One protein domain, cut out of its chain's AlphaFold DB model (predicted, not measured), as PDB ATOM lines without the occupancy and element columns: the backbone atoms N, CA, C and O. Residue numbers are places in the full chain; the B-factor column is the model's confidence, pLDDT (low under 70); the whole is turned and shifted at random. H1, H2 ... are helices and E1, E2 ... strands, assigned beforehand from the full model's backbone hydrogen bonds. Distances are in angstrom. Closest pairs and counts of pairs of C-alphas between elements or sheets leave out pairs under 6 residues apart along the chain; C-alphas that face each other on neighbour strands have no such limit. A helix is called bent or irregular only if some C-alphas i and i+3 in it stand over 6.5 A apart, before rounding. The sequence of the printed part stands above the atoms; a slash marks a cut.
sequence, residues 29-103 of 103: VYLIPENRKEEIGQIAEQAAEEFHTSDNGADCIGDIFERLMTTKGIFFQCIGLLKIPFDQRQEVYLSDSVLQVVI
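Overview. This is residues 29 to 103 of the 103 residues of an uncharacterized protein of Eubacterium sp. An3 (UniProt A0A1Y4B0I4). A small antiparallel ribbon, E1 and E2, adjoins a crossed helix pair, H1 and H2; E3 returns near H1, and residues 85 to 91, of which 86 to 89 belong to H3, stick out. The 75 printed residues have three named helices and three strands, ordered E1 H1 H2 E2 H3 E3, class mixed. The whole is only just compact, close to loose: radius of gyration of the C-alphas 13.2 A, spans 31 by 30 by 19 A.

Along the chain. E1, residues 29 to 33, begins at C-alpha 29 (370.390, 370.492, 453.094); E2 is 77 to 81. H1, 34 to 53, 29.5 A long, is irregular, C-alphas 35 and 38 being 8.1 A apart. H2 is 61 to 71, 15.2 A; H3 86 to 89; E3 99 to 102, ending at C-alpha 102 (360.290, 363.675, 453.973).

Arrangement. E1 and E2 are antiparallel at 156 degrees, N 29 and O 80 2.8 A apart. H1 and H2 touch, closest C-alphas Ala 47 and Phe 65, 5.1 A, at a steep tilt of 53 degrees, opposite ways. E3 pairs with no named strand. O i to N i+4 pairs are all within hydrogen-bond range in H2, 14 of 16 in H1; H3 is too short.

Size, cuts and confidence. The printed part has no cut and no long link; residues 55 to 58 are under pLDDT 70.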
ATOM      1  N   VAL A  29     370.119 370.273 454.518       96.31
ATOM      2  CA  VAL A  29     370.390 370.492 453.094       96.31
ATOM      3  C   VAL A  29     371.711 369.840 452.721       96.31
ATOM      4  O   VAL A  29     372.762 370.170 453.275       96.31
ATOM      5  N   TYR A  30     371.666 368.970 451.720       97.25
ATOM      6  CA  TYR A  30     372.810 368.232 451.211       97.25
ATOM      7  C   TYR A  30     373.131 368.611 449.768       97.25
ATOM      8  O   TYR A  30     372.250 368.729 448.916       97.25
ATOM      9  N   LEU A  31     374.424 368.742 449.477       97.31
ATOM     10  CA  LEU A  31     374.955 368.717 448.121       97.31
ATOM     11  C   LEU A  31     375.202 367.258 447.719       97.31
ATOM     12  O   LEU A  31     375.997 366.568 448.360       97.31
ATOM     13  N   ILE A  32     374.544 366.800 446.654       96.81
ATOM     14  CA  ILE A  32     374.570 365.398 446.214       96.81
ATOM     15  C   ILE A  32     374.849 365.253 444.710       96.81
ATOM     16  O   ILE A  32     374.552 366.168 443.939       96.81
ATOM     17  N   PRO A  33     375.405 364.118 444.247       96.38
ATOM     18  CA  PRO A  33     375.574 363.836 442.825       96.38
ATOM     19  C   PRO A  33     374.217 363.660 442.132       96.38
ATOM     20  O   PRO A  33     373.414 362.797 442.485       96.38
ATOM     21  N   GLU A  34     373.971 364.465 441.099       94.44
ATOM     22  CA  GLU A  34     372.664 364.534 440.434       94.44
ATOM     23  C   GLU A  34     372.234 363.217 439.768       94.44
ATOM     24  O   GLU A  34     371.053 362.887 439.724       94.44
ATOM     25  N   ASN A  35     373.189 362.419 439.301       95.38
ATOM     26  CA  ASN A  35     372.931 361.140 438.647       95.38
ATOM     27  C   ASN A  35     372.571 359.997 439.613       95.38
ATOM     28  O   ASN A  35     372.357 358.881 439.146       95.38
ATOM     29  N   ARG A  36     372.547 360.238 440.932       95.19
ATOM     30  CA  ARG A  36     372.193 359.230 441.949       95.19
ATOM     31  C   ARG A  36     371.002 359.642 442.818       95.19
ATOM     32  O   ARG A  36     370.775 359.024 443.846       95.19
ATOM     33  N   LYS A  37     370.231 360.658 442.410       93.69
ATOM     34  CA  LYS A  37     369.072 361.178 443.163       93.69
ATOM     35  C   LYS A  37     368.105 360.081 443.628       93.69
ATOM     36  O   LYS A  37     367.725 360.076 444.790       93.69
ATOM     37  N   GLU A  38     367.757 359.145 442.744       93.19
ATOM     38  CA  GLU A  38     366.840 358.037 443.059       93.19
ATOM     39  C   GLU A  38     367.395 357.116 444.155       93.19
ATOM     40  O   GLU A  38     366.721 356.851 445.145       93.19
ATOM     41  N   GLU A  39     368.652 356.686 444.023       96.56
ATOM     42  CA  GLU A  39     369.308 355.841 445.026       96.56
ATOM     43  C   GLU A  39     369.441 356.557 446.376       96.56
ATOM     44  O   GLU A  39     369.282 355.943 447.425       96.56
ATOM     45  N   ILE A  40     369.712 357.862 446.360       96.12
ATOM     46  CA  ILE A  40     369.824 358.669 447.578       96.12
ATOM     47  C   ILE A  40     368.463 358.805 448.271       96.12
ATOM     48  O   ILE A  40     368.407 358.724 449.497       96.12
ATOM     49  N   GLY A  41     367.370 358.936 447.511       94.62
ATOM     50  CA  GLY A  41     366.011 358.890 448.059       94.62
ATOM     51  C   GLY A  41     365.722 357.570 448.778       94.62
ATOM     52  O   GLY A  41     365.308 357.579 449.932       94.62
ATOM     53  N   GLN A  42     366.066 356.439 448.156       95.38
ATOM     54  CA  GLN A  42     365.923 355.113 448.775       95.38
ATOM     55  C   GLN A  42     366.779 354.958 450.045       95.38
ATOM     56  O   GLN A  42     366.383 354.279 450.987       95.38
ATOM     57  N   ILE A  43     367.961 355.583 450.094       96.44
ATOM     58  CA  ILE A  43     368.816 355.579 451.291       96.44
ATOM     59  C   ILE A  43     368.186 356.382 452.432       96.44
ATOM     60  O   ILE A  43     368.299 355.973 453.584       96.44
ATOM     61  N   ALA A  44     367.538 357.507 452.131       94.69
ATOM     62  CA  ALA A  44     366.812 358.285 453.131       94.69
ATOM     63  C   ALA A  44     365.636 357.488 453.718       94.69
ATOM     64  O   ALA A  44     365.514 357.414 454.937       94.69
ATOM     65  N   GLU A  45     364.849 356.812 452.878       92.44
ATOM     66  CA  GLU A  45     363.788 355.898 453.333       92.44
ATOM     67  C   GLU A  45     364.354 354.766 454.207       92.44
ATOM     68  O   GLU A  45     363.862 354.518 455.307       92.44
ATOM     69  N   GLN A  46     365.454 354.138 453.778       93.62
ATOM     70  CA  GLN A  46     366.141 353.108 454.563       93.62
ATOM     71  C   GLN A  46     366.620 353.642 455.924       93.62
ATOM     72  O   GLN A  46     366.556 352.927 456.925       93.62
ATOM     73  N   ALA A  47     367.104 354.886 455.979       92.25
ATOM     74  CA  ALA A  47     367.530 355.506 457.227       92.25
ATOM     75  C   ALA A  47     366.355 355.689 458.199       92.25
ATOM     76  O   ALA A  47     366.522 355.467 459.398       92.25
ATOM     77  N   ALA A  48     365.170 356.032 457.686       89.38
ATOM     78  CA  ALA A  48     363.943 356.126 458.471       89.38
ATOM     79  C   ALA A  48     363.510 354.769 459.034       89.38
ATOM     80  O   ALA A  48     363.238 354.643 460.230       89.38
ATOM     81  N   GLU A  49     363.518 353.727 458.202       89.88
ATOM     82  CA  GLU A  49     363.217 352.361 458.638       89.88
ATOM     83  C   GLU A  49     364.190 351.879 459.726       89.88
ATOM     84  O   GLU A  49     363.771 351.310 460.740       89.88
ATOM     85  N   GLU A  50     365.491 352.129 459.551       91.19
ATOM     86  CA  GLU A  50     366.514 351.772 460.536       91.19
ATOM     87  C   GLU A  50     366.351 352.575 461.836       91.19
ATOM     88  O   GLU A  50     366.443 352.003 462.921       91.19
ATOM     89  N   PHE A  51     366.022 353.867 461.749       87.38
ATOM     90  CA  PHE A  51     365.738 354.696 462.921       87.38
ATOM     91  C   PHE A  51     364.572 354.130 463.744       87.38
ATOM     92  O   PHE A  51     364.711 353.936 464.952       87.38
ATOM     93  N   HIS A  52     363.456 353.788 463.091       84.19
ATOM     94  CA  HIS A  52     362.263 353.246 463.752       84.19
ATOM     95  C   HIS A  52     362.444 351.838 464.329       84.19
ATOM     96  O   HIS A  52     361.703 351.451 465.233       84.19
ATOM     97  N   THR A  53     363.391 351.059 463.806       85.50
ATOM     98  CA  THR A  53     363.665 349.688 464.265       85.50
ATOM     99  C   THR A  53     364.839 349.596 465.238       85.50
ATOM    100  O   THR A  53     365.036 348.546 465.853       85.50
ATOM    101  N   SER A  54     365.612 350.672 465.412       78.19
ATOM    102  CA  SER A  54     366.725 350.704 466.359       78.19
ATOM    103  C   SER A  54     366.234 350.903 467.801       78.19
ATOM    104  O   SER A  54     365.625 351.912 468.145       78.19
ATOM    105  N   ASP A  55     366.561 349.958 468.685       64.81
ATOM    106  CA  ASP A  55     366.267 350.050 470.129       64.81
ATOM    107  C   ASP A  55     367.249 350.972 470.884       64.81
ATOM    108  O   ASP A  55     367.095 351.234 472.078       64.81
ATOM    109  N   ASN A  56     368.298 351.450 470.207       63.12
ATOM    110  CA  ASN A  56     369.461 352.036 470.870       63.12
ATOM    111  C   ASN A  56     369.330 353.537 471.151       63.12
ATOM    112  O   ASN A  56     370.111 354.047 471.951       63.12
ATOM    113  N   GLY A  57     368.388 354.247 470.509       64.19
ATOM    114  CA  GLY A  57     368.049 355.660 470.766       64.19
ATOM    115  C   GLY A  57     369.201 356.679 470.689       64.19
ATOM    116  O   GLY A  57     369.001 357.843 471.027       64.19
ATOM    117  N   ALA A  58     370.404 356.243 470.308       67.31
ATOM    118  CA  ALA A  58     371.635 357.020 470.375       67.31
ATOM    119  C   ALA A  58     371.964 357.714 469.050       67.31
ATOM    120  O   ALA A  58     372.532 358.803 469.074       67.31
ATOM    121  N   ASP A  59     371.583 357.106 467.925       74.12
ATOM    122  CA  ASP A  59     371.830 357.647 466.591       74.12
ATOM    123  C   ASP A  59     370.597 358.423 466.125       74.12
ATOM    124  O   ASP A  59     369.468 357.924 466.196       74.12
ATOM    125  N   CYS A  60     370.794 359.648 465.634       85.12
ATOM    126  CA  CYS A  60     369.715 360.357 464.959       85.12
ATOM    127  C   CYS A  60     369.602 359.889 463.501       85.12
ATOM    128  O   CYS A  60     370.566 359.425 462.893       85.12
ATOM    129  N   ILE A  61     368.410 360.009 462.917       88.00
ATOM    130  CA  ILE A  61     368.124 359.579 461.539       88.00
ATOM    131  C   ILE A  61     369.080 360.207 460.502       88.00
ATOM    132  O   ILE A  61     369.457 359.552 459.530       88.00
ATOM    133  N   GLY A  62     369.554 361.437 460.749       89.81
ATOM    134  CA  GLY A  62     370.593 362.087 459.946       89.81
ATOM    135  C   GLY A  62     371.935 361.345 459.984       89.81
ATOM    136  O   GLY A  62     372.521 361.094 458.934       89.81
ATOM    137  N   ASP A  63     372.386 360.904 461.162       91.44
ATOM    138  CA  ASP A  63     373.625 360.123 461.304       91.44
ATOM    139  C   ASP A  63     373.522 358.775 460.575       91.44
ATOM    140  O   ASP A  63     374.466 358.326 459.916       91.44
ATOM    141  N   ILE A  64     372.350 358.136 460.654       93.06
ATOM    142  CA  ILE A  64     372.053 356.884 459.946       93.06
ATOM    143  C   ILE A  64     372.145 357.104 458.431       93.06
ATOM    144  O   ILE A  64     372.836 356.349 457.739       93.06
ATOM    145  N   PHE A  65     371.514 358.163 457.917       94.75
ATOM    146  CA  PHE A  65     371.577 358.530 456.505       94.75
ATOM    147  C   PHE A  65     373.023 358.748 456.034       94.75
ATOM    148  O   PHE A  65     373.460 358.135 455.056       94.75
ATOM    149  N   GLU A  66     373.808 359.553 456.753       95.69
ATOM    150  CA  GLU A  66     375.202 359.846 456.398       95.69
ATOM    151  C   GLU A  66     376.097 358.598 456.445       95.69
ATOM    152  O   GLU A  66     376.962 358.396 455.576       95.69
ATOM    153  N   ARG A  67     375.859 357.698 457.405       95.94
ATOM    154  CA  ARG A  67     376.538 356.399 457.473       95.94
ATOM    155  C   ARG A  67     376.200 355.522 456.270       95.94
ATOM    156  O   ARG A  67     377.112 354.918 455.693       95.94
ATOM    157  N   LEU A  68     374.932 355.439 455.863       96.19
ATOM    158  CA  LEU A  68     374.516 354.656 454.693       96.19
ATOM    159  C   LEU A  68     375.108 355.225 453.395       96.19
ATOM    160  O   LEU A  68     375.639 354.466 452.578       96.19
ATOM    161  N   MET A  69     375.107 356.551 453.240       97.38
ATOM    162  CA  MET A  69     375.740 357.254 452.118       97.38
ATOM    163  C   MET A  69     377.241 356.948 452.032       97.38
ATOM    164  O   MET A  69     377.744 356.572 450.969       97.38
ATOM    165  N   THR A  70     377.941 357.017 453.170       97.38
ATOM    166  CA  THR A  70     379.367 356.669 453.284       97.38
ATOM    167  C   THR A  70     379.619 355.207 452.915       97.38
ATOM    168  O   THR A  70     380.502 354.910 452.110       97.38
ATOM    169  N   THR A  71     378.810 354.287 453.447       96.88
ATOM    170  CA  THR A  71     378.922 352.841 453.190       96.88
ATOM    171  C   THR A  71     378.763 352.508 451.705       96.88
ATOM    172  O   THR A  71     379.461 351.642 451.179       96.88
ATOM    173  N   LYS A  72     377.879 353.222 451.000       96.25
ATOM    174  CA  LYS A  72     377.634 353.061 449.558       96.25
ATOM    175  C   LYS A  72     378.598 353.868 448.673       96.25
ATOM    176  O   LYS A  72     378.434 353.888 447.449       96.25
ATOM    177  N   GLY A  73     379.593 354.536 449.264       96.88
ATOM    178  CA  GLY A  73     380.579 355.343 448.543       96.88
ATOM    179  C   GLY A  73     379.950 356.499 447.760       96.88
ATOM    180  O   GLY A  73     380.415 356.836 446.670       96.88
ATOM    181  N   ILE A  74     378.850 357.063 448.265       97.19
ATOM    182  CA  ILE A  74     378.182 358.208 447.648       97.19
ATOM    183  C   ILE A  74     378.789 359.477 448.230       97.19
ATOM    184  O   ILE A  74     378.853 359.637 449.443       97.19
ATOM    185  N   PHE A  75     379.234 360.392 447.370       96.56
ATOM    186  CA  PHE A  75     379.632 361.718 447.831       96.56
ATOM    187  C   PHE A  75     378.408 362.477 448.353       96.56
ATOM    188  O   PHE A  75     377.380 362.529 447.679       96.56
ATOM    189  N   PHE A  76     378.549 363.115 449.507       97.00
ATOM    190  CA  PHE A  76     377.582 364.061 450.042       97.00
ATOM    191  C   PHE A  76     378.309 365.134 450.846       97.00
ATOM    192  O   PHE A  76     379.424 364.927 451.329       97.00
ATOM    193  N   GLN A  77     377.662 366.283 450.999       97.31
ATOM    194  CA  GLN A  77     378.104 367.323 451.917       97.31
ATOM    195  C   GLN A  77     376.875 367.995 452.523       97.31
ATOM    196  O   GLN A  77     376.077 368.567 451.782       97.31
ATOM    197  N   CYS A  78     376.733 367.954 453.848       96.12
ATOM    198  CA  CYS A  78     375.763 368.796 454.546       96.12
ATOM    199  C   CYS A  78     376.217 370.259 454.429       96.12
ATOM    200  O   CYS A  78     377.341 370.600 454.808       96.12
ATOM    201  N   ILE A  79     375.379 371.115 453.844       96.38
ATOM    202  CA  ILE A  79     375.694 372.531 453.595       96.38
ATOM    203  C   ILE A  79     374.886 373.491 454.471       96.38
ATOM    204  O   ILE A  79     375.151 374.693 454.456       96.38
ATOM    205  N   GLY A  80     373.922 372.987 455.243       95.12
ATOM    206  CA  GLY A  80     373.178 373.792 456.203       95.12
ATOM    207  C   GLY A  80     371.864 373.167 456.645       95.12
ATOM    208  O   GLY A  80     371.487 372.088 456.196       95.12
ATOM    209  N   LEU A  81     371.170 373.896 457.513       94.38
ATOM    210  CA  LEU A  81     369.838 373.572 458.014       94.38
ATOM    211  C   LEU A  81     368.847 374.645 457.548       94.38
ATOM    212  O   LEU A  81     369.191 375.833 457.506       94.38
ATOM    213  N   LEU A  82     367.626 374.245 457.191       92.12
ATOM    214  CA  LEU A  82     366.571 375.180 456.809       92.12
ATOM    215  C   LEU A  82     365.882 375.758 458.045       92.12
ATOM    216  O   LEU A  82     365.175 375.063 458.768       92.12
ATOM    217  N   LYS A  83     366.017 377.074 458.224       90.69
ATOM    218  CA  LYS A  83     365.351 377.839 459.287       90.69
ATOM    219  C   LYS A  83     363.949 378.266 458.877       90.69
ATOM    220  O   LYS A  83     363.668 379.459 458.762       90.69
ATOM    221  N   ILE A  84     363.091 377.290 458.606       88.06
ATOM    222  CA  ILE A  84     361.680 377.520 458.286       88.06
ATOM    223  C   ILE A  84     360.850 377.046 459.485       88.06
ATOM    224  O   ILE A  84     361.045 375.912 459.932       88.06
ATOM    225  N   PRO A  85     359.968 377.896 460.042       87.31
ATOM    226  CA  PRO A  85     359.087 377.512 461.141       87.31
ATOM    227  C   PRO A  85     358.315 376.221 460.842       87.31
ATOM    228  O   PRO A  85     357.851 376.028 459.719       87.31
ATOM    229  N   PHE A  86     358.188 375.335 461.833       83.19
ATOM    230  CA  PHE A  86     357.575 374.007 461.659       83.19
ATOM    231  C   PHE A  86     356.140 374.079 461.113       83.19
ATOM    232  O   PHE A  86     355.759 373.292 460.252       83.19
ATOM    233  N   ASP A  87     355.361 375.066 461.554       81.81
ATOM    234  CA  ASP A  87     353.996 375.321 461.087       81.81
ATOM    235  C   ASP A  87     353.926 375.695 459.597       81.81
ATOM    236  O   ASP A  87     352.957 375.354 458.927       81.81
ATOM    237  N   GLN A  88     354.969 376.331 459.057       82.88
ATOM    238  CA  GLN A  88     355.077 376.658 457.630       82.88
ATOM    239  C   GLN A  88     355.556 375.477 456.776       82.88
ATOM    240  O   GLN A  88     355.441 375.534 455.553       82.88
ATOM    241  N   ARG A  89     356.090 374.416 457.397       85.44
ATOM    242  CA  ARG A  89     356.564 373.202 456.711       85.44
ATOM    243  C   ARG A  89     355.494 372.118 456.548       85.44
ATOM    244  O   ARG A  89     355.729 371.139 455.856       85.44
ATOM    245  N   GLN A  90     354.304 372.314 457.127       77.81
ATOM    246  CA  GLN A  90     353.190 371.355 457.044       77.81
ATOM    247  C   GLN A  90     352.465 371.356 455.682       77.81
ATOM    248  O   GLN A  90     351.638 370.486 455.416       77.81
ATOM    249  N   GLU A  91     352.754 372.335 454.823       73.00
ATOM    250  CA  GLU A  91     352.303 372.393 453.428       73.00
ATOM    251  C   GLU A  91     353.481 372.119 452.474       73.00
ATOM    252  O   GLU A  91     354.624 371.976 452.898       73.00
ATOM    253  N   VAL A  92     353.239 372.081 451.159       81.62
ATOM    254  CA  VAL A  92     354.331 372.036 450.170       81.62
ATOM    255  C   VAL A  92     355.089 373.368 450.202       81.62
ATOM    256  O   VAL A  92     354.625 374.367 449.655       81.62
ATOM    257  N   TYR A  93     356.251 373.386 450.860       88.94
ATOM    258  CA  TYR A  93     357.013 374.611 451.136       88.94
ATOM    259  C   TYR A  93     358.288 374.770 450.288       88.94
ATOM    260  O   TYR A  93     358.959 375.802 450.357       88.94
ATOM    261  N   LEU A  94     358.624 373.770 449.467       90.56
ATOM    262  CA  LEU A  94     359.737 373.807 448.518       90.56
ATOM    263  C   LEU A  94     359.233 373.681 447.078       90.56
ATOM    264  O   LEU A  94     358.202 373.079 446.806       90.56
ATOM    265  N   SER A  95     359.985 374.269 446.148       88.56
ATOM    266  CA  SER A  95     359.743 374.130 444.707       88.56
ATOM    267  C   SER A  95     360.047 372.705 444.241       88.56
ATOM    268  O   SER A  95     361.064 372.153 444.653       88.56
ATOM    269  N   ASP A  96     359.282 372.187 443.273       85.12
ATOM    270  CA  ASP A  96     359.491 370.876 442.625       85.12
ATOM    271  C   ASP A  96     360.906 370.687 442.039       85.12
ATOM    272  O   ASP A  96     361.365 369.575 441.784       85.12
ATOM    273  N   SER A  97     361.621 371.789 441.795       84.94
ATOM    274  CA  SER A  97     363.015 371.779 441.342       84.94
ATOM    275  C   SER A  97     364.023 371.363 442.424       84.94
ATOM    276  O   SER A  97     365.192 371.137 442.106       84.94
ATOM    277  N   VAL A  98     363.614 371.332 443.694       86.44
ATOM    278  CA  VAL A  98     364.422 370.907 444.840       86.44
ATOM    279  C   VAL A  98     364.008 369.488 445.204       86.44
ATOM    280  O   VAL A  98     362.834 369.228 445.441       86.44
ATOM    281  N   LEU A  99     364.968 368.563 445.269       86.75
ATOM    282  CA  LEU A  99     364.671 367.219 445.759       86.75
ATOM    283  C   LEU A  99     364.392 367.305 447.262       86.75
ATOM    284  O   LEU A  99     365.302 367.619 448.024       86.75
ATOM    285  N   GLN A 100     363.161 367.030 447.680       88.50
ATOM    286  CA  GLN A 100     362.784 366.904 449.085       88.50
ATOM    287  C   GLN A 100     362.448 365.446 449.374       88.50
ATOM    288  O   GLN A 100     361.672 364.833 448.642       88.50
ATOM    289  N   VAL A 101     363.029 364.904 450.438       85.44
ATOM    290  CA  VAL A 101     362.658 363.596 450.975       85.44
ATOM    291  C   VAL A 101     362.199 363.816 452.407       85.44
ATOM    292  O   VAL A 101     362.994 364.245 453.242       85.44
ATOM    293  N   VAL A 102     360.908 363.586 452.646       81.81
ATOM    294  CA  VAL A 102     360.290 363.675 453.973       81.81
ATOM    295  C   VAL A 102     360.309 362.286 454.585       81.81
ATOM    296  O   VAL A 102     359.760 361.353 453.996       81.81
ATOM    297  N   ILE A 103     360.956 362.170 455.737       75.88
ATOM    298  CA  ILE A 103     361.084 360.946 456.520       75.88
ATOM    299  C   ILE A 103     360.585 361.161 457.936       75.88
ATOM    300  O   ILE A 103     360.700 362.276 458.494       75.88
TER     301      ILE A 103